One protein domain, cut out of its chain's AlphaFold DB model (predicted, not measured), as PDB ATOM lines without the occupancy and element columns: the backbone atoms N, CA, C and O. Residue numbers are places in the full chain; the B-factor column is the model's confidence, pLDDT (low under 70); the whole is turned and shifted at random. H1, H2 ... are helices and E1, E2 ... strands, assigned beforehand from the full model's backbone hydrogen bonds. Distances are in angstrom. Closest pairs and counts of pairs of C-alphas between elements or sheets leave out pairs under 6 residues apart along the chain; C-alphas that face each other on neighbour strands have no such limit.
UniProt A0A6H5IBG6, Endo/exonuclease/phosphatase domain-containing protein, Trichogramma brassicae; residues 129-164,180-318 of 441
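AT A GLANCE: This is residues 129 to 164 and 180 to 318 of the 441 residues of the protein "Endo/exonuclease/phosphatase domain-containing protein" of Trichogramma brassicae (UniProt A0A6H5IBG6). Two strongly twisted sheets lie face to face as a sandwich, with H1 packed along E2 and E1 on one face of the smaller sheet, and H2 and H3, side by side, grazing the larger one. The small hairpin E7 and E8 lies at one end, E8 running on into E9. The printed part has 175 residues with mixed named elements, E1 H1 E2 E3 E4 H2 E5 H3 E6 E7 E8 E9 H4 E10 E11; the mixed sheets run E3 E4 E5 E9 E6 and E2 E1 E11 E10. It is compact, with a radius of gyration of the C-alphas of 15.3 A, and rounded, 41 by 39 by 30 A.

IN THESE COORDINATES: The larger sheet holds E3, residues 183 to 187, E4, 196 to 202, 19.6 A long, E5, 228 to 233, E9, 283 to 288, 17.5 A, and E6, 262 to 264. The smaller holds E2, residues 156 to 161, E1, 129 to 134, from C-alpha 129 at (23.918, -25.903, -48.803), E11, 312 to 316, ending at C-alpha 316 at (27.545, -26.941, -52.524), and E10, 295 to 300. E7 is residues 273 to 275 and E8 278 to 280. H1 is residues 139 to 151, 18.6 A, H2 208 to 222, 20.8 A, H3 248 to 259, 16.8 A, and H4 289 to 292.

HOW THE PARTS SIT: In the larger sheet E4 and E5 are parallel, with N 199 and O 229 2.8 A apart, within hydrogen-bond range; E5 and E9 are antiparallel, with N 284 and O 232 at 2.8 A. H2 and H3 touch, Leu 215 and Ala 256 having the closest C-alphas at 6.4 A, at a shallow tilt of 17 degrees, the same way. H4 is on this sheet, at a height over the sheet of 5.9 A, over none of its strands. The parts of the two sheets that face each other are 10.6 A centre to centre. In the smaller sheet E1 and E11 are antiparallel, with N 131 and O 314 at 2.8 A. H1 is on this sheet, at a height over the sheet of 9.5 A, and runs along E2 at 6 degrees on the local plane. E1, H1, E2 and E4, H2, E5 are strand-helix-strand units, two parallel neighbour strands with a helix between, with right-handed crossovers; E5, H3, E6 is a split one, with E9 between its strands, also right-handed. Every O i to N i+4 pair is within hydrogen-bond range in H1, H2 and H3; H4 is too short for one.

THE WHOLE: The C-alphas farthest apart, those of Glu 192 and Leu 277, are 47.4 A apart. Residues 165 to 179 are cut out, with 8.8 A between C-alphas 164 and 180. The links E5 to H3 and E10 to E11 are long. The mean pLDDT of the printed part is 72.5, and 58 residues are under 70, among them 180 to 206.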
ATOM      1  N   SER A 129      24.498 -24.758 -49.502       52.03
ATOM      2  CA  SER A 129      23.918 -25.903 -48.803       52.03
ATOM      3  C   SER A 129      25.061 -26.615 -48.103       52.03
ATOM      4  O   SER A 129      25.826 -27.312 -48.765       52.03
ATOM      5  N   LEU A 130      25.198 -26.413 -46.792       50.62
ATOM      6  CA  LEU A 130      26.110 -27.198 -45.971       50.62
ATOM      7  C   LEU A 130      25.565 -28.630 -45.925       50.62
ATOM      8  O   LEU A 130      24.417 -28.848 -45.530       50.62
ATOM      9  N   ILE A 131      26.358 -29.589 -46.382       57.00
ATOM     10  CA  ILE A 131      26.082 -31.013 -46.248       57.00
ATOM     11  C   ILE A 131      26.922 -31.519 -45.094       57.00
ATOM     12  O   ILE A 131      28.135 -31.333 -45.099       57.00
ATOM     13  N   ALA A 132      26.274 -32.130 -44.107       52.97
ATOM     14  CA  ALA A 132      26.955 -32.868 -43.054       52.97
ATOM     15  C   ALA A 132      26.766 -34.365 -43.306       52.97
ATOM     16  O   ALA A 132      25.634 -34.861 -43.287       52.97
ATOM     17  N   THR A 133      27.861 -35.082 -43.532       57.22
ATOM     18  CA  THR A 133      27.862 -36.545 -43.560       57.22
ATOM     19  C   THR A 133      28.299 -37.042 -42.187       57.22
ATOM     20  O   THR A 133      29.389 -36.734 -41.698       57.22
ATOM     21  N   ALA A 134      27.411 -37.768 -41.508       54.41
ATOM     22  CA  ALA A 134      27.755 -38.455 -40.271       54.41
ATOM     23  C   ALA A 134      27.889 -39.934 -40.577       54.41
ATOM     24  O   ALA A 134      26.905 -40.608 -40.874       54.41
ATOM     25  N   ILE A 135      29.116 -40.424 -40.492       56.44
ATOM     26  CA  ILE A 135      29.487 -41.677 -41.139       56.44
ATOM     27  C   ILE A 135      29.353 -42.854 -40.156       56.44
ATOM     28  O   ILE A 135      30.168 -43.757 -40.102       56.44
ATOM     29  N   ASN A 136      28.329 -42.812 -39.290       57.41
ATOM     30  CA  ASN A 136      28.237 -43.708 -38.138       57.41
ATOM     31  C   ASN A 136      26.903 -44.444 -38.006       57.41
ATOM     32  O   ASN A 136      25.827 -43.842 -38.020       57.41
ATOM     33  N   HIS A 137      27.010 -45.729 -37.664       54.81
ATOM     34  CA  HIS A 137      25.905 -46.595 -37.232       54.81
ATOM     35  C   HIS A 137      25.547 -46.450 -35.734       54.81
ATOM     36  O   HIS A 137      24.711 -47.186 -35.215       54.81
ATOM     37  N   CYS A 138      26.177 -45.523 -34.997       63.03
ATOM     38  CA  CYS A 138      25.909 -45.329 -33.568       63.03
ATOM     39  C   CYS A 138      24.684 -44.432 -33.336       63.03
ATOM     40  O   CYS A 138      24.685 -43.255 -33.703       63.03
ATOM     41  N   LYS A 139      23.673 -44.942 -32.621       67.00
ATOM     42  CA  LYS A 139      22.449 -44.197 -32.277       67.00
ATOM     43  C   LYS A 139      22.724 -42.858 -31.577       67.00
ATOM     44  O   LYS A 139      22.135 -41.843 -31.936       67.00
ATOM     45  N   ALA A 140      23.663 -42.826 -30.630       68.44
ATOM     46  CA  ALA A 140      24.029 -41.594 -29.928       68.44
ATOM     47  C   ALA A 140      24.610 -40.527 -30.875       68.44
ATOM     48  O   ALA A 140      24.328 -39.339 -30.712       68.44
ATOM     49  N   ALA A 141      25.365 -40.955 -31.891       69.50
ATOM     50  CA  ALA A 141      25.905 -40.070 -32.914       69.50
ATOM     51  C   ALA A 141      24.814 -39.499 -33.819       69.50
ATOM     52  O   ALA A 141      24.809 -38.302 -34.100       69.50
ATOM     53  N   GLN A 142      23.857 -40.338 -34.217       70.69
ATOM     54  CA  GLN A 142      22.709 -39.919 -35.024       70.69
ATOM     55  C   GLN A 142      21.800 -38.939 -34.274       70.69
ATOM     56  O   GLN A 142      21.303 -37.975 -34.858       70.69
ATOM     57  N   ASP A 143      21.624 -39.132 -32.967       73.31
ATOM     58  CA  ASP A 143      20.837 -38.220 -32.141       73.31
ATOM     59  C   ASP A 143      21.519 -36.839 -32.035       73.31
ATOM     60  O   ASP A 143      20.878 -35.810 -32.257       73.31
ATOM     61  N   LEU A 144      22.836 -36.788 -31.796       74.56
ATOM     62  CA  LEU A 144      23.597 -35.528 -31.789       74.56
ATOM     63  C   LEU A 144      23.658 -34.856 -33.166       74.56
ATOM     64  O   LEU A 144      23.597 -33.626 -33.256       74.56
ATOM     65  N   LEU A 145      23.745 -35.639 -34.242       72.94
ATOM     66  CA  LEU A 145      23.655 -35.122 -35.604       72.94
ATOM     67  C   LEU A 145      22.294 -34.465 -35.846       72.94
ATOM     68  O   LEU A 145      22.245 -33.360 -36.376       72.94
ATOM     69  N   SER A 146      21.208 -35.108 -35.414       71.75
ATOM     70  CA  SER A 146      19.848 -34.580 -35.557       71.75
ATOM     71  C   SER A 146      19.727 -33.199 -34.923       71.75
ATOM     72  O   SER A 146      19.253 -32.268 -35.567       71.75
ATOM     73  N   GLN A 147      20.250 -33.027 -33.708       75.44
ATOM     74  CA  GLN A 147      20.310 -31.712 -33.077       75.44
ATOM     75  C   GLN A 147      21.188 -30.724 -33.859       75.44
ATOM     76  O   GLN A 147      20.791 -29.585 -34.080       75.44
ATOM     77  N   THR A 148      22.363 -31.154 -34.313       72.31
ATOM     78  CA  THR A 148      23.298 -30.308 -35.071       72.31
ATOM     79  C   THR A 148      22.660 -29.760 -36.353       72.31
ATOM     80  O   THR A 148      22.832 -28.592 -36.699       72.31
ATOM     81  N   ILE A 149      21.861 -30.578 -37.039       69.44
ATOM     82  CA  ILE A 149      21.086 -30.157 -38.212       69.44
ATOM     83  C   ILE A 149      20.069 -29.074 -37.840       69.44
ATOM     84  O   ILE A 149      19.837 -28.159 -38.628       69.44
ATOM     85  N   LEU A 150      19.449 -29.160 -36.659       70.94
ATOM     86  CA  LEU A 150      18.491 -28.157 -36.187       70.94
ATOM     87  C   LEU A 150      19.193 -26.840 -35.838       70.94
ATOM     88  O   LEU A 150      18.762 -25.786 -36.315       70.94
ATOM     89  N   GLU A 151      20.304 -26.909 -35.098       70.56
ATOM     90  CA  GLU A 151      21.146 -25.761 -34.719       70.56
ATOM     91  C   GLU A 151      21.641 -24.988 -35.941       70.56
ATOM     92  O   GLU A 151      21.628 -23.757 -35.965       70.56
ATOM     93  N   HIS A 152      22.018 -25.713 -36.993       64.50
ATOM     94  CA  HIS A 152      22.537 -25.140 -38.227       64.50
ATOM     95  C   HIS A 152      21.517 -25.157 -39.369       64.50
ATOM     96  O   HIS A 152      21.906 -25.042 -40.525       64.50
ATOM     97  N   SER A 153      20.216 -25.251 -39.085       57.25
ATOM     98  CA  SER A 153      19.154 -25.413 -40.098       57.25
ATOM     99  C   SER A 153      19.017 -24.261 -41.105       57.25
ATOM    100  O   SER A 153      18.364 -24.417 -42.138       57.25
ATOM    101  N   SER A 154      19.630 -23.105 -40.832       52.47
ATOM    102  CA  SER A 154      19.765 -21.986 -41.775       52.47
ATOM    103  C   SER A 154      20.878 -22.189 -42.814       52.47
ATOM    104  O   SER A 154      20.867 -21.520 -43.846       52.47
ATOM    105  N   ARG A 155      21.822 -23.102 -42.550       51.56
ATOM    106  CA  ARG A 155      23.010 -23.400 -43.368       51.56
ATOM    107  C   ARG A 155      23.015 -24.840 -43.893       51.56
ATOM    108  O   ARG A 155      23.418 -25.061 -45.028       51.56
ATOM    109  N   ILE A 156      22.549 -25.807 -43.100       52.94
ATOM    110  CA  ILE A 156      22.465 -27.229 -43.453       52.94
ATOM    111  C   ILE A 156      21.131 -27.508 -44.139       52.94
ATOM    112  O   ILE A 156      20.080 -27.534 -43.498       52.94
ATOM    113  N   ASN A 157      21.182 -27.737 -45.451       47.09
ATOM    114  CA  ASN A 157      20.002 -28.113 -46.237       47.09
ATOM    115  C   ASN A 157      19.876 -29.630 -46.410       47.09
ATOM    116  O   ASN A 157      18.774 -30.114 -46.655       47.09
ATOM    117  N   VAL A 158      20.981 -30.361 -46.254       49.94
ATOM    118  CA  VAL A 158      21.052 -31.813 -46.410       49.94
ATOM    119  C   VAL A 158      21.935 -32.358 -45.300       49.94
ATOM    120  O   VAL A 158      23.049 -31.890 -45.092       49.94
ATOM    121  N   ALA A 159      21.455 -33.374 -44.610       52.06
ATOM    122  CA  ALA A 159      22.322 -34.256 -43.859       52.06
ATOM    123  C   ALA A 159      21.985 -35.671 -44.268       52.06
ATOM    124  O   ALA A 159      20.809 -35.984 -44.462       52.06
ATOM    125  N   VAL A 160      23.015 -36.490 -44.413       52.47
ATOM    126  CA  VAL A 160      22.828 -37.878 -44.808       52.47
ATOM    127  C   VAL A 160      23.137 -38.736 -43.590       52.47
ATOM    128  O   VAL A 160      24.310 -38.961 -43.280       52.47
ATOM    129  N   PRO A 161      22.105 -39.093 -42.800       47.75
ATOM    130  CA  PRO A 161      22.263 -40.050 -41.721       47.75
ATOM    131  C   PRO A 161      22.453 -41.439 -42.330       47.75
ATOM    132  O   PRO A 161      21.748 -41.803 -43.265       47.75
ATOM    133  N   MET A 162      23.362 -42.239 -41.778       49.75
ATOM    134  CA  MET A 162      23.410 -43.657 -42.125       49.75
ATOM    135  C   MET A 162      22.154 -44.351 -41.601       49.75
ATOM    136  O   MET A 162      21.926 -44.403 -40.389       49.75
ATOM    137  N   THR A 163      21.329 -44.883 -42.497       38.97
ATOM    138  CA  THR A 163      20.201 -45.724 -42.114       38.97
ATOM    139  C   THR A 163      20.731 -47.040 -41.548       38.97
ATOM    140  O   THR A 163      21.600 -47.711 -42.104       38.97
ATOM    141  N   THR A 164      20.248 -47.413 -40.364       34.66
ATOM    142  CA  THR A 164      20.396 -48.784 -39.882       34.66
ATOM    143  C   THR A 164      19.445 -49.649 -40.698       34.66
ATOM    144  O   THR A 164      18.228 -49.461 -40.598       34.66
ATOM    145  N   ALA A 180      25.955 -53.774 -44.587       36.38
ATOM    146  CA  ALA A 180      26.171 -52.554 -45.355       36.38
ATOM    147  C   ALA A 180      25.042 -52.370 -46.381       36.38
ATOM    148  O   ALA A 180      24.705 -53.317 -47.095       36.38
ATOM    149  N   GLN A 181      24.482 -51.166 -46.470       39.50
ATOM    150  CA  GLN A 181      23.572 -50.773 -47.543       39.50
ATOM    151  C   GLN A 181      24.123 -49.504 -48.193       39.50
ATOM    152  O   GLN A 181      24.388 -48.523 -47.505       39.50
ATOM    153  N   GLN A 182      24.333 -49.560 -49.509       43.09
ATOM    154  CA  GLN A 182      24.495 -48.373 -50.337       43.09
ATOM    155  C   GLN A 182      23.104 -47.754 -50.476       43.09
ATOM    156  O   GLN A 182      22.180 -48.418 -50.946       43.09
ATOM    157  N   GLU A 183      22.932 -46.517 -50.021       45.56
ATOM    158  CA  GLU A 183      21.669 -45.795 -50.177       45.56
ATOM    159  C   GLU A 183      21.900 -44.627 -51.137       45.56
ATOM    160  O   GLU A 183      22.658 -43.698 -50.851       45.56
ATOM    161  N   CYS A 184      21.282 -44.705 -52.318       40.31
ATOM    162  CA  CYS A 184      21.198 -43.575 -53.232       40.31
ATOM    163  C   CYS A 184      20.076 -42.656 -52.739       40.31
ATOM    164  O   CYS A 184      18.900 -42.993 -52.872       40.31
ATOM    165  N   VAL A 185      20.427 -41.501 -52.179       45.25
ATOM    166  CA  VAL A 185      19.445 -40.502 -51.748       45.25
ATOM    167  C   VAL A 185      19.368 -39.410 -52.817       45.25
ATOM    168  O   VAL A 185      20.361 -38.708 -53.037       45.25
ATOM    169  N   PRO A 186      18.221 -39.224 -53.495       38.03
ATOM    170  CA  PRO A 186      18.052 -38.096 -54.397       38.03
ATOM    171  C   PRO A 186      18.081 -36.795 -53.589       38.03
ATOM    172  O   PRO A 186      17.280 -36.576 -52.676       38.03
ATOM    173  N   LEU A 187      19.014 -35.905 -53.921       42.97
ATOM    174  CA  LEU A 187      18.956 -34.533 -53.447       42.97
ATOM    175  C   LEU A 187      17.902 -33.813 -54.283       42.97
ATOM    176  O   LEU A 187      18.126 -33.560 -55.466       42.97
ATOM    177  N   SER A 188      16.782 -33.436 -53.665       35.94
ATOM    178  CA  SER A 188      15.841 -32.469 -54.241       35.94
ATOM    179  C   SER A 188      16.091 -31.082 -53.633       35.94
ATOM    180  O   SER A 188      15.565 -30.779 -52.555       35.94
ATOM    181  N   PRO A 189      16.864 -30.186 -54.276       40.22
ATOM    182  CA  PRO A 189      16.918 -28.777 -53.897       40.22
ATOM    183  C   PRO A 189      15.626 -28.014 -54.260       40.22
ATOM    184  O   PRO A 189      15.650 -26.953 -54.867       40.22
ATOM    185  N   GLY A 190      14.459 -28.483 -53.817       34.19
ATOM    186  CA  GLY A 190      13.183 -27.853 -54.162       34.19
ATOM    187  C   GLY A 190      12.804 -28.008 -55.646       34.19
ATOM    188  O   GLY A 190      13.495 -28.688 -56.395       34.19
ATOM    189  N   PRO A 191      11.673 -27.416 -56.062       29.38
ATOM    190  CA  PRO A 191      10.961 -27.806 -57.285       29.38
ATOM    191  C   PRO A 191      11.624 -27.407 -58.619       29.38
ATOM    192  O   PRO A 191      11.029 -27.655 -59.656       29.38
ATOM    193  N   GLU A 192      12.821 -26.808 -58.629       33.47
ATOM    194  CA  GLU A 192      13.436 -26.245 -59.851       33.47
ATOM    195  C   GLU A 192      14.953 -26.502 -59.967       33.47
ATOM    196  O   GLU A 192      15.710 -25.669 -60.460       33.47
ATOM    197  N   SER A 193      15.451 -27.641 -59.492       40.78
ATOM    198  CA  SER A 193      16.887 -27.951 -59.561       40.78
ATOM    199  C   SER A 193      17.141 -29.362 -60.066       40.78
ATOM    200  O   SER A 193      16.512 -30.295 -59.579       40.78
ATOM    201  N   THR A 194      18.105 -29.495 -60.981       41.97
ATOM    202  CA  THR A 194      18.646 -30.768 -61.479       41.97
ATOM    203  C   THR A 194      18.893 -31.738 -60.326       41.97
ATOM    204  O   THR A 194      19.679 -31.420 -59.423       41.97
ATOM    205  N   GLU A 195      18.222 -32.892 -60.358       48.28
ATOM    206  CA  GLU A 195      18.401 -33.974 -59.390       48.28
ATOM    207  C   GLU A 195      19.891 -34.303 -59.291       48.28
ATOM    208  O   GLU A 195      20.547 -34.601 -60.286       48.28
ATOM    209  N   SER A 196      20.459 -34.150 -58.097       52.34
ATOM    210  CA  SER A 196      21.832 -34.579 -57.843       52.34
ATOM    211  C   SER A 196      21.781 -35.907 -57.112       52.34
ATOM    212  O   SER A 196      21.124 -36.019 -56.075       52.34
ATOM    213  N   THR A 197      22.470 -36.907 -57.651       56.72
ATOM    214  CA  THR A 197      22.533 -38.233 -57.043       56.72
ATOM    215  C   THR A 197      23.593 -38.219 -55.953       56.72
ATOM    216  O   THR A 197      24.772 -37.982 -56.223       56.72
ATOM    217  N   PHE A 198      23.173 -38.481 -54.718       61.31
ATOM    218  CA  PHE A 198      24.075 -38.709 -53.599       61.31
ATOM    219  C   PHE A 198      24.129 -40.204 -53.294       61.31
ATOM    220  O   PHE A 198      23.090 -40.815 -53.049       61.31
ATOM    221  N   SER A 199      25.321 -40.791 -53.314       61.19
ATOM    222  CA  SER A 199      25.566 -42.153 -52.849       61.19
ATOM    223  C   SER A 199      26.309 -42.097 -51.519       61.19
ATOM    224  O   SER A 199      27.229 -41.294 -51.353       61.19
ATOM    225  N   VAL A 200      25.885 -42.917 -50.554       58.78
ATOM    226  CA  VAL A 200      26.662 -43.158 -49.335       58.78
ATOM    227  C   VAL A 200      27.172 -44.575 -49.314       58.78
ATOM    228  O   VAL A 200      26.389 -45.525 -49.357       58.78
ATOM    229  N   SER A 201      28.485 -44.691 -49.170       62.19
ATOM    230  CA  SER A 201      29.195 -45.961 -49.114       62.19
ATOM    231  C   SER A 201      29.662 -46.237 -47.682       62.19
ATOM    232  O   SER A 201      30.241 -45.383 -47.019       62.19
ATOM    233  N   THR A 202      29.376 -47.422 -47.141       58.84
ATOM    234  CA  THR A 202      29.755 -47.782 -45.756       58.84
ATOM    235  C   THR A 202      30.409 -49.143 -45.753       58.84
ATOM    236  O   THR A 202      29.803 -50.097 -46.260       58.84
ATOM    237  N   HIS A 203      31.624 -49.276 -45.225       58.75
ATOM    238  CA  HIS A 203      32.389 -50.508 -45.402       58.75
ATOM    239  C   HIS A 203      32.880 -51.108 -44.083       58.75
ATOM    240  O   HIS A 203      33.881 -50.703 -43.507       58.75
ATOM    241  N   HIS A 204      32.218 -52.199 -43.688       55.44
ATOM    242  CA  HIS A 204      32.685 -53.136 -42.664       55.44
ATOM    243  C   HIS A 204      32.768 -54.561 -43.236       55.44
ATOM    244  O   HIS A 204      32.182 -55.497 -42.702       55.44
ATOM    245  N   LYS A 205      33.404 -54.710 -44.404       55.91
ATOM    246  CA  LYS A 205      33.713 -56.027 -44.981       55.91
ATOM    247  C   LYS A 205      35.187 -56.328 -44.752       55.91
ATOM    248  O   LYS A 205      36.016 -55.434 -44.940       55.91
ATOM    249  N   ASP A 206      35.513 -57.544 -44.331       61.38
ATOM    250  CA  ASP A 206      36.839 -57.888 -43.803       61.38
ATOM    251  C   ASP A 206      37.824 -58.313 -44.903       61.38
ATOM    252  O   ASP A 206      39.021 -58.030 -44.808       61.38
ATOM    253  N   SER A 207      37.345 -58.882 -46.014       83.00
ATOM    254  CA  SER A 207      38.220 -59.348 -47.098       83.00
ATOM    255  C   SER A 207      38.400 -58.327 -48.233       83.00
ATOM    256  O   SER A 207      37.545 -57.480 -48.495       83.00
ATOM    257  N   LEU A 208      39.529 -58.415 -48.949       83.81
ATOM    258  CA  LEU A 208      39.764 -57.608 -50.155       83.81
ATOM    259  C   LEU A 208      38.802 -57.985 -51.295       83.81
ATOM    260  O   LEU A 208      38.374 -57.114 -52.040       83.81
ATOM    261  N   VAL A 209      38.428 -59.263 -51.405       85.19
ATOM    262  CA  VAL A 209      37.521 -59.766 -52.453       85.19
ATOM    263  C   VAL A 209      36.148 -59.106 -52.348       85.19
ATOM    264  O   VAL A 209      35.610 -58.600 -53.332       85.19
ATOM    265  N   GLU A 210      35.598 -59.055 -51.138       83.06
ATOM    266  CA  GLU A 210      34.312 -58.414 -50.881       83.06
ATOM    267  C   GLU A 210      34.347 -56.900 -51.104       83.06
ATOM    268  O   GLU A 210      33.343 -56.317 -51.524       83.06
ATOM    269  N   PHE A 211      35.490 -56.271 -50.817       84.06
ATOM    270  CA  PHE A 211      35.722 -54.857 -51.083       84.06
ATOM    271  C   PHE A 211      35.746 -54.576 -52.591       84.06
ATOM    272  O   PHE A 211      35.040 -53.688 -53.060       84.06
ATOM    273  N   SER A 212      36.451 -55.384 -53.384       86.56
ATOM    274  CA  SER A 212      36.481 -55.234 -54.846       86.56
ATOM    275  C   SER A 212      35.112 -55.460 -55.500       86.56
ATOM    276  O   SER A 212      34.727 -54.721 -56.408       86.56
ATOM    277  N   ALA A 213      34.338 -56.444 -55.028       84.31
ATOM    278  CA  ALA A 213      32.976 -56.680 -55.520       84.31
ATOM    279  C   ALA A 213      32.051 -55.479 -55.259       84.31
ATOM    280  O   ALA A 213      31.213 -55.120 -56.084       84.31
ATOM    281  N   LEU A 214      32.235 -54.826 -54.117       79.81
ATOM    282  CA  LEU A 214      31.502 -53.631 -53.735       79.81
ATOM    283  C   LEU A 214      31.894 -52.413 -54.572       79.81
ATOM    284  O   LEU A 214      31.005 -51.743 -55.082       79.81
ATOM    285  N   LEU A 215      33.190 -52.186 -54.802       85.06
ATOM    286  CA  LEU A 215      33.641 -51.150 -55.736       85.06
ATOM    287  C   LEU A 215      33.067 -51.372 -57.138       85.06
ATOM    288  O   LEU A 215      32.625 -50.429 -57.781       85.06
ATOM    289  N   THR A 216      32.993 -52.627 -57.585       85.44
ATOM    290  CA  THR A 216      32.370 -52.976 -58.869       85.44
ATOM    291  C   THR A 216      30.891 -52.582 -58.907       85.44
ATOM    292  O   THR A 216      30.418 -52.090 -59.929       85.44
ATOM    293  N   ASN A 217      30.154 -52.770 -57.810       81.62
ATOM    294  CA  ASN A 217      28.756 -52.346 -57.720       81.62
ATOM    295  C   ASN A 217      28.625 -50.821 -57.693       81.62
ATOM    296  O   ASN A 217      27.802 -50.293 -58.431       81.62
ATOM    297  N   ILE A 218      29.477 -50.118 -56.939       78.62
ATOM    298  CA  ILE A 218      29.513 -48.648 -56.934       78.62
ATOM    299  C   ILE A 218      29.758 -48.131 -58.352       78.62
ATOM    300  O   ILE A 218      29.012 -47.276 -58.822       78.62
ATOM    301  N   ILE A 219      30.735 -48.696 -59.071       83.75
ATOM    302  CA  ILE A 219      31.016 -48.327 -60.464       83.75
ATOM    303  C   ILE A 219      29.778 -48.543 -61.334       83.75
ATOM    304  O   ILE A 219      29.364 -47.625 -62.032       83.75
ATOM    305  N   LYS A 220      29.161 -49.729 -61.274       81.50
ATOM    306  CA  LYS A 220      27.960 -50.049 -62.064       81.50
ATOM    307  C   LYS A 220      26.798 -49.104 -61.768       81.50
ATOM    308  O   LYS A 220      26.138 -48.655 -62.695       81.50
ATOM    309  N   GLU A 221      26.548 -48.808 -60.497       75.88
ATOM    310  CA  GLU A 221      25.434 -47.959 -60.077       75.88
ATOM    311  C   GLU A 221      25.668 -46.473 -60.335       75.88
ATOM    312  O   GLU A 221      24.699 -45.718 -60.393       75.88
ATOM    313  N   ALA A 222      26.924 -46.041 -60.422       77.69
ATOM    314  CA  ALA A 222      27.297 -44.639 -60.555       77.69
ATOM    315  C   ALA A 222      27.800 -44.269 -61.959       77.69
ATOM    316  O   ALA A 222      28.062 -43.093 -62.211       77.69
ATOM    317  N   TRP A 223      27.941 -45.235 -62.873       79.81
ATOM    318  CA  TRP A 223      28.523 -45.027 -64.202       79.81
ATOM    319  C   TRP A 223      27.777 -43.964 -65.021       79.81
ATOM    320  O   TRP A 223      28.398 -43.043 -65.542       79.81
ATOM    321  N   ASP A 224      26.449 -44.050 -65.083       78.12
ATOM    322  CA  ASP A 224      25.575 -43.163 -65.866       78.12
ATOM    323  C   ASP A 224      24.946 -42.032 -65.037       78.12
ATOM    324  O   ASP A 224      24.336 -41.107 -65.576       78.12
ATOM    325  N   LYS A 225      25.120 -42.057 -63.713       71.31
ATOM    326  CA  LYS A 225      24.533 -41.059 -62.819       71.31
ATOM    327  C   LYS A 225      25.413 -39.822 -62.761       71.31
ATOM    328  O   LYS A 225      26.465 -39.814 -62.123       71.31
ATOM    329  N   ARG A 226      24.979 -38.737 -63.399       74.62
ATOM    330  CA  ARG A 226      25.575 -37.405 -63.248       74.62
ATOM    331  C   ARG A 226      24.463 -36.366 -63.067       74.62
ATOM    332  O   ARG A 226      23.481 -36.416 -63.799       74.62
ATOM    333  N   PRO A 227      24.617 -35.404 -62.143       75.25
ATOM    334  CA  PRO A 227      25.783 -35.183 -61.288       75.25
ATOM    335  C   PRO A 227      25.831 -36.125 -60.058       75.25
ATOM    336  O   PRO A 227      24.788 -36.481 -59.512       75.25
ATOM    337  N   LEU A 228      27.042 -36.516 -59.628       76.75
ATOM    338  CA  LEU A 228      27.293 -37.525 -58.580       76.75
ATOM    339  C   LEU A 228      28.132 -36.970 -57.424       76.75
ATOM    340  O   LEU A 228      29.145 -36.304 -57.655       76.75
ATOM    341  N   ILE A 229      27.757 -37.330 -56.196       78.69
ATOM    342  CA  ILE A 229      28.631 -37.300 -55.016       78.69
ATOM    343  C   ILE A 229      28.577 -38.677 -54.364       78.69
ATOM    344  O   ILE A 229      27.486 -39.189 -54.131       78.69
ATOM    345  N   ASP A 230      29.737 -39.240 -54.049       78.62
ATOM    346  CA  ASP A 230      29.868 -40.446 -53.234       78.62
ATOM    347  C   ASP A 230      30.649 -40.094 -51.967       78.62
ATOM    348  O   ASP A 230      31.712 -39.474 -52.035       78.62
ATOM    349  N   ALA A 231      30.107 -40.414 -50.800       79.69
ATOM    350  CA  ALA A 231      30.731 -40.086 -49.526       79.69
ATOM    351  C   ALA A 231      30.546 -41.221 -48.530       79.69
ATOM    352  O   ALA A 231      29.456 -41.773 -48.413       79.69
ATOM    353  N   GLY A 232      31.582 -41.558 -47.770       78.38
ATOM    354  CA  GLY A 232      31.513 -42.793 -47.008       78.38
ATOM    355  C   GLY A 232      32.730 -43.149 -46.184       78.38
ATOM    356  O   GLY A 232      33.794 -42.564 -46.362       78.38
ATOM    357  N   ASP A 233      32.564 -44.149 -45.320       80.62
ATOM    358  CA  ASP A 233      33.678 -44.858 -44.688       80.62
ATOM    359  C   ASP A 233      34.093 -45.987 -45.622       80.62
ATOM    360  O   ASP A 233      33.385 -46.993 -45.756       80.62
ATOM    361  N   PHE A 234      35.239 -45.809 -46.276       82.31
ATOM    362  CA  PHE A 234      35.782 -46.809 -47.183       82.31
ATOM    363  C   PHE A 234      36.752 -47.767 -46.493       82.31
ATOM    364  O   PHE A 234      37.119 -48.790 -47.075       82.31
ATOM    365  N   ASN A 235      37.197 -47.436 -45.276       84.81
ATOM    366  CA  ASN A 235      38.229 -48.164 -44.547       84.81
ATOM    367  C   ASN A 235      39.447 -48.515 -45.437       84.81
ATOM    368  O   ASN A 235      39.973 -49.636 -45.437       84.81
ATOM    369  N   ALA A 236      39.861 -47.548 -46.263       88.81
ATOM    370  CA  ALA A 236      40.901 -47.683 -47.275       88.81
ATOM    371  C   ALA A 236      42.030 -46.678 -47.011       88.81
ATOM    372  O   ALA A 236      41.799 -45.495 -46.782       88.81
ATOM    373  N   TRP A 237      43.277 -47.152 -47.035       91.25
ATOM    374  CA  TRP A 237      44.450 -46.329 -46.736       91.25
ATOM    375  C   TRP A 237      45.179 -45.960 -48.024       91.25
ATOM    376  O   TRP A 237      45.628 -46.859 -48.737       91.25
ATOM    377  N   SER A 238      45.326 -44.659 -48.281       91.69
ATOM    378  CA  SER A 238      46.156 -44.107 -49.353       91.69
ATOM    379  C   SER A 238      46.832 -42.812 -48.922       91.69
ATOM    380  O   SER A 238      46.244 -42.004 -48.202       91.69
ATOM    381  N   MET A 239      48.056 -42.602 -49.401       91.12
ATOM    382  CA  MET A 239      48.755 -41.325 -49.236       91.12
ATOM    383  C   MET A 239      48.008 -40.165 -49.912       91.12
ATOM    384  O   MET A 239      48.093 -39.042 -49.426       91.12
ATOM    385  N   GLU A 240      47.209 -40.441 -50.949       89.12
ATOM    386  CA  GLU A 240      46.432 -39.435 -51.699       89.12
ATOM    387  C   GLU A 240      45.444 -38.637 -50.835       89.12
ATOM    388  O   GLU A 240      45.174 -37.472 -51.108       89.12
ATOM    389  N   TRP A 241      44.924 -39.243 -49.764       89.25
ATOM    390  CA  TRP A 241      44.029 -38.588 -48.805       89.25
ATOM    391  C   TRP A 241      44.649 -38.457 -47.409       89.25
ATOM    392  O   TRP A 241      43.933 -38.280 -46.431       89.25
ATOM    393  N   GLY A 242      45.979 -38.528 -47.297       86.25
ATOM    394  CA  GLY A 242      46.687 -38.193 -46.058       86.25
ATOM    395  C   GLY A 242      46.931 -39.355 -45.089       86.25
ATOM    396  O   GLY A 242      47.298 -39.120 -43.939       86.25
ATOM    397  N   CYS A 243      46.779 -40.615 -45.513       87.12
ATOM    398  CA  CYS A 243      47.284 -41.742 -44.722       87.12
ATOM    399  C   CYS A 243      48.804 -41.900 -44.873       87.12
ATOM    400  O   CYS A 243      49.387 -41.588 -45.904       87.12
ATOM    401  N   ARG A 244      49.457 -42.497 -43.867       86.06
ATOM    402  CA  ARG A 244      50.922 -42.723 -43.859       86.06
ATOM    403  C   ARG A 244      51.452 -43.658 -44.957       86.06
ATOM    404  O   ARG A 244      52.656 -43.759 -45.139       86.06
ATOM    405  N   MET A 245      50.575 -44.438 -45.589       89.31
ATOM    406  CA  MET A 245      50.928 -45.408 -46.627       89.31
ATOM    407  C   MET A 245      49.700 -45.770 -47.461       89.31
ATOM    408  O   MET A 245      48.572 -45.723 -46.962       89.31
ATOM    409  N   THR A 246      49.940 -46.224 -48.690       92.56
ATOM    410  CA  THR A 246      48.912 -46.820 -49.548       92.56
ATOM    411  C   THR A 246      48.884 -48.336 -49.387       92.56
ATOM    412  O   THR A 246      49.918 -48.999 -49.448       92.56
ATOM    413  N   ARG A 247      47.692 -48.893 -49.147       93.19
ATOM    414  CA  ARG A 247      47.441 -50.341 -49.027       93.19
ATOM    415  C   ARG A 247      46.571 -50.834 -50.184       93.19
ATOM    416  O   ARG A 247      45.964 -50.031 -50.879       93.19
ATOM    417  N   GLN A 248      46.431 -52.155 -50.319       93.12
ATOM    418  CA  GLN A 248      45.665 -52.804 -51.397       93.12
ATOM    419  C   GLN A 248      44.244 -52.241 -51.579       93.12
ATOM    420  O   GLN A 248      43.834 -51.986 -52.705       93.12
ATOM    421  N   ARG A 249      43.511 -51.980 -50.485       91.62
ATOM    422  CA  ARG A 249      42.184 -51.337 -50.558       91.62
ATOM    423  C   ARG A 249      42.247 -49.905 -51.087       91.62
ATOM    424  O   ARG A 249      41.385 -49.507 -51.854       91.62
ATOM    425  N   GLY A 250      43.261 -49.140 -50.684       92.38
ATOM    426  CA  GLY A 250      43.474 -47.788 -51.198       92.38
ATOM    427  C   GLY A 250      43.766 -47.795 -52.693       92.38
ATOM    428  O   GLY A 250      43.165 -47.017 -53.419       92.38
ATOM    429  N   THR A 251      44.613 -48.718 -53.156       94.06
ATOM    430  CA  THR A 251      44.891 -48.913 -54.585       94.06
ATOM    431  C   THR A 251      43.623 -49.274 -55.359       94.06
ATOM    432  O   THR A 251      43.276 -48.571 -56.298       94.06
ATOM    433  N   ALA A 252      42.876 -50.288 -54.914       92.50
ATOM    434  CA  ALA A 252      41.642 -50.700 -55.586       92.50
ATOM    435  C   ALA A 252      40.593 -49.573 -55.636       92.50
ATOM    436  O   ALA A 252      39.896 -49.415 -56.636       92.50
ATOM    437  N   LEU A 253      40.489 -48.772 -54.569       91.00
ATOM    438  CA  LEU A 253      39.594 -47.619 -54.547       91.00
ATOM    439  C   LEU A 253      40.046 -46.529 -55.526       91.00
ATOM    440  O   LEU A 253      39.207 -45.982 -56.231       91.00
ATOM    441  N   LEU A 254      41.346 -46.237 -55.616       91.62
ATOM    442  CA  LEU A 254      41.871 -45.290 -56.607       91.62
ATOM    443  C   LEU A 254      41.540 -45.722 -58.043       91.62
ATOM    444  O   LEU A 254      41.094 -44.890 -58.831       91.62
ATOM    445  N   ASP A 255      41.670 -47.013 -58.357       91.19
ATOM    446  CA  ASP A 255      41.317 -47.556 -59.676       91.19
ATOM    447  C   ASP A 255      39.816 -47.385 -59.982       91.19
ATOM    448  O   ASP A 255      39.424 -47.002 -61.091       91.19
ATOM    449  N   ALA A 256      38.956 -47.606 -58.982       88.19
ATOM    450  CA  ALA A 256      37.515 -47.396 -59.112       88.19
ATOM    451  C   ALA A 256      37.153 -45.918 -59.345       88.19
ATOM    452  O   ALA A 256      36.301 -45.609 -60.180       88.19
ATOM    453  N   LEU A 257      37.822 -44.994 -58.652       85.50
ATOM    454  CA  LEU A 257      37.603 -43.552 -58.810       85.50
ATOM    455  C   LEU A 257      38.062 -43.040 -60.172       85.50
ATOM    456  O   LEU A 257      37.371 -42.223 -60.779       85.50
ATOM    457  N   ALA A 258      39.195 -43.549 -60.663       87.75
ATOM    458  CA  ALA A 258      39.676 -43.257 -62.006       87.75
ATOM    459  C   ALA A 258      38.667 -43.729 -63.064       87.75
ATOM    460  O   ALA A 258      38.370 -42.993 -64.000       87.75
ATOM    461  N   THR A 259      38.077 -44.911 -62.863       89.00
ATOM    462  CA  THR A 259      37.026 -45.462 -63.734       89.00
ATOM    463  C   THR A 259      35.767 -44.588 -63.749       89.00
ATOM    464  O   THR A 259      35.135 -44.435 -64.789       89.00
ATOM    465  N   LEU A 260      35.402 -43.995 -62.610       83.81
ATOM    466  CA  LEU A 260      34.236 -43.116 -62.486       83.81
ATOM    467  C   LEU A 260      34.505 -41.654 -62.872       83.81
ATOM    468  O   LEU A 260      33.573 -40.852 -62.824       83.81
ATOM    469  N   GLU A 261      35.738 -41.283 -63.225       87.62
ATOM    470  CA  GLU A 261      36.147 -39.877 -63.377       87.62
ATOM    471  C   GLU A 261      35.676 -39.015 -62.181       87.62
ATOM    472  O   GLU A 261      35.101 -37.933 -62.331       87.62
ATOM    473  N   ALA A 262      35.841 -39.547 -60.965       85.50
ATOM    474  CA  ALA A 262      35.411 -38.896 -59.734       85.50
ATOM    475  C   ALA A 262      36.598 -38.213 -59.043       85.50
ATOM    476  O   ALA A 262      37.623 -38.831 -58.753       85.50
ATOM    477  N   ALA A 263      36.448 -36.928 -58.733       88.94
ATOM    478  CA  ALA A 263      37.460 -36.140 -58.048       88.94
ATOM    479  C   ALA A 263      37.381 -36.332 -56.527       88.94
ATOM    480  O   ALA A 263      36.311 -36.179 -55.930       88.94
ATOM    481  N   LEU A 264      38.528 -36.595 -55.891       90.00
ATOM    482  CA  LEU A 264      38.681 -36.582 -54.434       90.00
ATOM    483  C   LEU A 264      38.503 -35.158 -53.893       90.00
ATOM    484  O   LEU A 264      39.152 -34.217 -54.354       90.00
ATOM    485  N   LEU A 265      37.630 -35.009 -52.895       89.44
ATOM    486  CA  LEU A 265      37.335 -33.722 -52.263       89.44
ATOM    487  C   LEU A 265      38.009 -33.536 -50.908       89.44
ATOM    488  O   LEU A 265      38.035 -32.408 -50.420       89.44
ATOM    489  N   ASN A 266      38.534 -34.604 -50.302       89.19
ATOM    490  CA  ASN A 266      39.254 -34.506 -49.039       89.19
ATOM    491  C   ASN A 266      40.439 -33.544 -49.176       89.19
ATOM    492  O   ASN A 266      41.221 -33.625 -50.122       89.19
ATOM    493  N   THR A 267      40.579 -32.646 -48.206       83.44
ATOM    494  CA  THR A 267      41.680 -31.681 -48.147       83.44
ATOM    495  C   THR A 267      42.272 -31.611 -46.749       83.44
ATOM    496  O   THR A 267      41.541 -31.633 -45.762       83.44
ATOM    497  N   GLY A 268      43.587 -31.420 -46.671       79.50
ATOM    498  CA  GLY A 268      44.308 -31.364 -45.402       79.50
ATOM    499  C   GLY A 268      44.622 -32.750 -44.843       79.50
ATOM    500  O   GLY A 268      44.467 -33.764 -45.516       79.50
ATOM    501  N   ASP A 269      45.092 -32.768 -43.603       75.06
ATOM    502  CA  ASP A 269      45.615 -33.933 -42.884       75.06
ATOM    503  C   ASP A 269      44.829 -34.230 -41.595       75.06
ATOM    504  O   ASP A 269      45.222 -35.075 -40.789       75.06
ATOM    505  N   THR A 270      43.703 -33.538 -41.386       85.06
ATOM    506  CA  THR A 270      42.871 -33.743 -40.200       85.06
ATOM    507  C   THR A 270      42.279 -35.153 -40.231       85.06
ATOM    508  O   THR A 270      41.571 -35.487 -41.184       85.06
ATOM    509  N   PRO A 271      42.524 -35.990 -39.205       86.06
ATOM    510  CA  PRO A 271      42.040 -37.360 -39.218       86.06
ATOM    511  C   PRO A 271      40.518 -37.421 -39.229       86.06
ATOM    512  O   PRO A 271      39.863 -36.746 -38.436       86.06
ATOM    513  N   THR A 272      39.955 -38.272 -40.080       84.69
ATOM    514  CA  THR A 272      38.508 -38.509 -40.109       84.69
ATOM    515  C   THR A 272      38.083 -39.596 -39.131       84.69
ATOM    516  O   THR A 272      36.975 -39.545 -38.616       84.69
ATOM    517  N   PHE A 273      39.004 -40.472 -38.730       83.88
ATOM    518  CA  PHE A 273      38.815 -41.462 -37.676       83.88
ATOM    519  C   PHE A 273      39.880 -41.318 -36.585       83.88
ATOM    520  O   PHE A 273      41.072 -41.178 -36.869       83.88
ATOM    521  N   THR A 274      39.454 -41.381 -35.325       80.75
ATOM    522  CA  THR A 274      40.315 -41.377 -34.135       80.75
ATOM    523  C   THR A 274      39.855 -42.455 -33.163       80.75
ATOM    524  O   THR A 274      38.879 -42.256 -32.441       80.75
ATOM    525  N   GLY A 275      40.565 -43.582 -33.137       76.06
ATOM    526  CA  GLY A 275      40.290 -44.713 -32.255       76.06
ATOM    527  C   GLY A 275      41.362 -44.900 -31.180       76.06
ATOM    528  O   GLY A 275      42.342 -44.162 -31.101       76.06
ATOM    529  N   ALA A 276      41.201 -45.940 -30.359       66.88
ATOM    530  CA  ALA A 276      42.140 -46.258 -29.276       66.88
ATOM    531  C   ALA A 276      43.565 -46.591 -29.762       66.88
ATOM    532  O   ALA A 276      44.521 -46.407 -29.019       66.88
ATOM    533  N   LEU A 277      43.702 -47.078 -30.999       68.81
ATOM    534  CA  LEU A 277      44.973 -47.507 -31.599       68.81
ATOM    535  C   LEU A 277      45.610 -46.443 -32.511       68.81
ATOM    536  O   LEU A 277      46.598 -46.728 -33.189       68.81
ATOM    537  N   GLY A 278      45.037 -45.237 -32.569       77.81
ATOM    538  CA  GLY A 278      45.547 -44.128 -33.370       77.81
ATOM    539  C   GLY A 278      44.492 -43.500 -34.275       77.81
ATOM    540  O   GLY A 278      43.288 -43.608 -34.045       77.81
ATOM    541  N   TYR A 279      44.964 -42.812 -35.310       84.88
ATOM    542  CA  TYR A 279      44.146 -41.990 -36.193       84.88
ATOM    543  C   TYR A 279      44.359 -42.351 -37.667       84.88
ATOM    544  O   TYR A 279      45.419 -42.849 -38.055       84.88
ATOM    545  N   SER A 280      43.346 -42.107 -38.496       86.06
ATOM    546  CA  SER A 280      43.408 -42.363 -39.937       86.06
ATOM    547  C   SER A 280      42.459 -41.465 -40.724       86.06
ATOM    548  O   SER A 280      41.477 -40.961 -40.178       86.06
ATOM    549  N   VAL A 281      42.735 -41.299 -42.020       89.62
ATOM    550  CA  VAL A 281      41.813 -40.675 -42.976       89.62
ATOM    551  C   VAL A 281      41.206 -41.784 -43.832       89.62
ATOM    552  O   VAL A 281      41.823 -42.261 -44.779       89.62
ATOM    553  N   ILE A 282      40.037 -42.274 -43.429       86.50
ATOM    554  CA  ILE A 282      39.357 -43.418 -44.071       86.50
ATOM    555  C   ILE A 282      37.936 -43.091 -44.523       86.50
ATOM    556  O   ILE A 282      37.387 -43.777 -45.386       86.50
ATOM    557  N   ASP A 283      37.387 -42.005 -43.992       86.44
ATOM    558  CA  ASP A 283      36.179 -41.381 -44.495       86.44
ATOM    559  C   ASP A 283      36.493 -40.446 -45.668       86.44
ATOM    560  O   ASP A 283      37.249 -39.478 -45.522       86.44
ATOM    561  N   LEU A 284      35.914 -40.727 -46.831       87.25
ATOM    562  CA  LEU A 284      36.252 -40.069 -48.091       87.25
ATOM    563  C   LEU A 284      35.012 -39.466 -48.745       87.25
ATOM    564  O   LEU A 284      33.891 -39.936 -48.555       87.25
ATOM    565  N   THR A 285      35.212 -38.385 -49.492       86.00
ATOM    566  CA  THR A 285      34.184 -37.726 -50.299       86.00
ATOM    567  C   THR A 285      34.710 -37.532 -51.712       86.00
ATOM    568  O   THR A 285      35.765 -36.928 -51.915       86.00
ATOM    569  N   PHE A 286      33.942 -37.996 -52.685       87.00
ATOM    570  CA  PHE A 286      34.228 -37.908 -54.106       87.00
ATOM    571  C   PHE A 286      33.061 -37.246 -54.825       87.00
ATOM    572  O   PHE A 286      31.907 -37.394 -54.425       87.00
ATOM    573  N   ALA A 287      33.339 -36.529 -55.903       86.00
ATOM    574  CA  ALA A 287      32.290 -35.987 -56.753       86.00
ATOM    575  C   ALA A 287      32.683 -36.033 -58.221       86.00
ATOM    576  O   ALA A 287      33.853 -35.894 -58.563       86.00
ATOM    577  N   SER A 288      31.686 -36.148 -59.094       84.69
ATOM    578  CA  SER A 288      31.890 -35.925 -60.525       84.69
ATOM    579  C   SER A 288      32.412 -34.509 -60.782       84.69
ATOM    580  O   SER A 288      32.007 -33.579 -60.076       84.69
ATOM    581  N   ASP A 289      33.208 -34.320 -61.833       81.81
ATOM    582  CA  ASP A 289      33.825 -33.034 -62.206       81.81
ATOM    583  C   ASP A 289      32.856 -31.837 -62.184       81.81
ATOM    584  O   ASP A 289      33.181 -30.752 -61.687       81.81
ATOM    585  N   THR A 290      31.617 -32.039 -62.640       79.62
ATOM    586  CA  THR A 290      30.576 -30.995 -62.666       79.62
ATOM    587  C   THR A 290      30.145 -30.519 -61.275       79.62
ATOM    588  O   THR A 290      29.655 -29.399 -61.127       79.62
ATOM    589  N   LEU A 291      30.278 -31.347 -60.237       79.75
ATOM    590  CA  LEU A 291      29.995 -30.977 -58.845       79.75
ATOM    591  C   LEU A 291      31.252 -30.603 -58.074       79.75
ATOM    592  O   LEU A 291      31.182 -29.707 -57.237       79.75
ATOM    593  N   ALA A 292      32.393 -31.216 -58.377       84.12
ATOM    594  CA  ALA A 292      33.647 -30.951 -57.684       84.12
ATOM    595  C   ALA A 292      34.068 -29.470 -57.736       84.12
ATOM    596  O   ALA A 292      34.692 -28.981 -56.792       84.12
ATOM    597  N   THR A 293      33.703 -28.751 -58.806       82.62
ATOM    598  CA  THR A 293      33.924 -27.299 -58.980       82.62
ATOM    599  C   THR A 293      32.950 -26.425 -58.187       82.62
ATOM    600  O   THR A 293      33.255 -25.277 -57.873       82.62
ATOM    601  N   ARG A 294      31.775 -26.962 -57.844       80.25
ATOM    602  CA  ARG A 294      30.737 -26.280 -57.057       80.25
ATOM    603  C   ARG A 294      30.867 -26.550 -55.562       80.25
ATOM    604  O   ARG A 294      30.246 -25.843 -54.771       80.25
ATOM    605  N   ILE A 295      31.638 -27.562 -55.169       81.75
ATOM    606  CA  ILE A 295      31.870 -27.905 -53.769       81.75
ATOM    607  C   ILE A 295      33.014 -27.065 -53.208       81.75
ATOM    608  O   ILE A 295      34.126 -27.048 -53.732       81.75
ATOM    609  N   THR A 296      32.725 -26.387 -52.106       82.38
ATOM    610  CA  THR A 296      33.642 -25.503 -51.385       82.38
ATOM    611  C   THR A 296      33.624 -25.831 -49.897       82.38
ATOM    612  O   THR A 296      32.744 -26.552 -49.425       82.38
ATOM    613  N   SER A 297      34.595 -25.303 -49.149       83.81
ATOM    614  CA  SER A 297      34.619 -25.398 -47.682       83.81
ATOM    615  C   SER A 297      34.550 -26.836 -47.148       83.81
ATOM    616  O   SER A 297      33.920 -27.073 -46.120       83.81
ATOM    617  N   TRP A 298      35.161 -27.798 -47.854       87.62
ATOM    618  CA  TRP A 298      35.302 -29.159 -47.337       87.62
ATOM    619  C   TRP A 298      36.189 -29.126 -46.096       87.62
ATOM    620  O   TRP A 298      37.293 -28.582 -46.129       87.62
ATOM    621  N   ALA A 299      35.693 -29.673 -44.995       85.50
ATOM    622  CA  ALA A 299      36.425 -29.741 -43.746       85.50
ATOM    623  C   ALA A 299      35.938 -30.905 -42.887       85.50
ATOM    624  O   ALA A 299      34.754 -31.256 -42.871       85.50
ATOM    625  N   VAL A 300      36.858 -31.439 -42.088       84.38
ATOM    626  CA  VAL A 300      36.499 -32.281 -40.952       84.38
ATOM    627  C   VAL A 300      35.910 -31.384 -39.867       84.38
ATOM    628  O   VAL A 300      36.478 -30.368 -39.471       84.38
ATOM    629  N   SER A 301      34.711 -31.732 -39.430       78.19
ATOM    630  CA  SER A 301      33.908 -30.927 -38.534       78.19
ATOM    631  C   SER A 301      34.378 -31.035 -37.092       78.19
ATOM    632  O   SER A 301      34.533 -32.113 -36.516       78.19
ATOM    633  N   GLU A 302      34.445 -29.879 -36.446       72.75
ATOM    634  CA  GLU A 302      34.673 -29.739 -35.009       72.75
ATOM    635  C   GLU A 302      33.433 -30.084 -34.166       72.75
ATOM    636  O   GLU A 302      33.400 -29.832 -32.961       72.75
ATOM    637  N   LEU A 303      32.387 -30.642 -34.778       70.81
ATOM    638  CA  LEU A 303      31.167 -31.045 -34.094       70.81
ATOM    639  C   LEU A 303      31.377 -32.386 -33.390       70.81
ATOM    640  O   LEU A 303      31.799 -33.377 -33.982       70.81
ATOM    641  N   TYR A 304      31.037 -32.429 -32.103       70.31
ATOM    642  CA  TYR A 304      31.085 -33.675 -31.349       70.31
ATOM    643  C   TYR A 304      29.888 -34.547 -31.699       70.31
ATOM    644  O   TYR A 304      28.747 -34.160 -31.439       70.31
ATOM    645  N   THR A 305      30.165 -35.723 -32.252       65.56
ATOM    646  CA  THR A 305      29.174 -36.715 -32.680       65.56
ATOM    647  C   THR A 305      29.212 -37.979 -31.823       65.56
ATOM    648  O   THR A 305      28.605 -38.966 -32.201       65.56
ATOM    649  N   TYR A 306      29.910 -38.001 -30.679       72.50
ATOM    650  CA  TYR A 306      30.058 -39.201 -29.829       72.50
ATOM    651  C   TYR A 306      30.662 -40.432 -30.543       72.50
ATOM    652  O   TYR A 306      30.713 -41.514 -29.965       72.50
ATOM    653  N   SER A 307      31.150 -40.274 -31.774       74.88
ATOM    654  CA  SER A 307      31.824 -41.323 -32.526       74.88
ATOM    655  C   SER A 307      33.324 -41.085 -32.593       74.88
ATOM    656  O   SER A 307      33.799 -39.953 -32.471       74.88
ATOM    657  N   ASP A 308      34.037 -42.181 -32.819       77.00
ATOM    658  CA  ASP A 308      35.441 -42.195 -33.194       77.00
ATOM    659  C   ASP A 308      35.633 -41.659 -34.628       77.00
ATOM    660  O   ASP A 308      36.692 -41.113 -34.928       77.00
ATOM    661  N   HIS A 309      34.598 -41.703 -35.484       81.19
ATOM    662  CA  HIS A 309      34.575 -40.963 -36.753       81.19
ATOM    663  C   HIS A 309      34.125 -39.514 -36.553       81.19
ATOM    664  O   HIS A 309      33.132 -39.215 -35.874       81.19
ATOM    665  N   GLN A 310      34.814 -38.609 -37.231       79.56
ATOM    666  CA  GLN A 310      34.530 -37.188 -37.281       79.56
ATOM    667  C   GLN A 310      33.584 -36.887 -38.444       79.56
ATOM    668  O   GLN A 310      33.699 -37.449 -39.530       79.56
ATOM    669  N   ALA A 311      32.613 -36.003 -38.215       77.44
ATOM    670  CA  ALA A 311      31.702 -35.601 -39.281       77.44
ATOM    671  C   ALA A 311      32.462 -34.812 -40.349       77.44
ATOM    672  O   ALA A 311      33.312 -33.992 -40.013       77.44
ATOM    673  N   ILE A 312      32.117 -35.003 -41.615       80.81
ATOM    674  CA  ILE A 312      32.641 -34.191 -42.714       80.81
ATOM    675  C   ILE A 312      31.563 -33.186 -43.108       80.81
ATOM    676  O   ILE A 312      30.373 -33.510 -43.153       80.81
ATOM    677  N   VAL A 313      31.980 -31.945 -43.348       79.81
ATOM    678  CA  VAL A 313      31.099 -30.867 -43.793       79.81
ATOM    679  C   VAL A 313      31.652 -30.197 -45.039       79.81
ATOM    680  O   VAL A 313      32.848 -29.953 -45.137       79.81
ATOM    681  N   PHE A 314      30.780 -29.894 -45.996       78.88
ATOM    682  CA  PHE A 314      31.136 -29.134 -47.194       78.88
ATOM    683  C   PHE A 314      29.931 -28.367 -47.730       78.88
ATOM    684  O   PHE A 314      28.784 -28.692 -47.431       78.88
ATOM    685  N   GLU A 315      30.178 -27.330 -48.521       78.38
ATOM    686  CA  GLU A 315      29.151 -26.453 -49.073       78.38
ATOM    687  C   GLU A 315      29.031 -26.653 -50.585       78.38
ATOM    688  O   GLU A 315      30.017 -26.532 -51.310       78.38
ATOM    689  N   ILE A 316      27.817 -26.915 -51.080       75.50
ATOM    690  CA  ILE A 316      27.545 -26.941 -52.524       75.50
ATOM    691  C   ILE A 316      27.009 -25.580 -52.965       75.50
ATOM    692  O   ILE A 316      25.932 -25.153 -52.528       75.50
ATOM    693  N   ALA A 317      27.730 -24.918 -53.868       72.12
ATOM    694  CA  ALA A 317      27.259 -23.741 -54.580       72.12
ATOM    695  C   ALA A 317      26.197 -24.157 -55.606       72.12
ATOM    696  O   ALA A 317      26.488 -24.509 -56.749       72.12
ATOM    697  N   ILE A 318      24.936 -24.122 -55.185       63.81
ATOM    698  CA  ILE A 318      23.806 -24.287 -56.095       63.81
ATOM    699  C   ILE A 318      23.551 -22.922 -56.729       63.81
ATOM    700  O   ILE A 318      23.268 -21.951 -56.019       63.81
TER     701      ILE A 318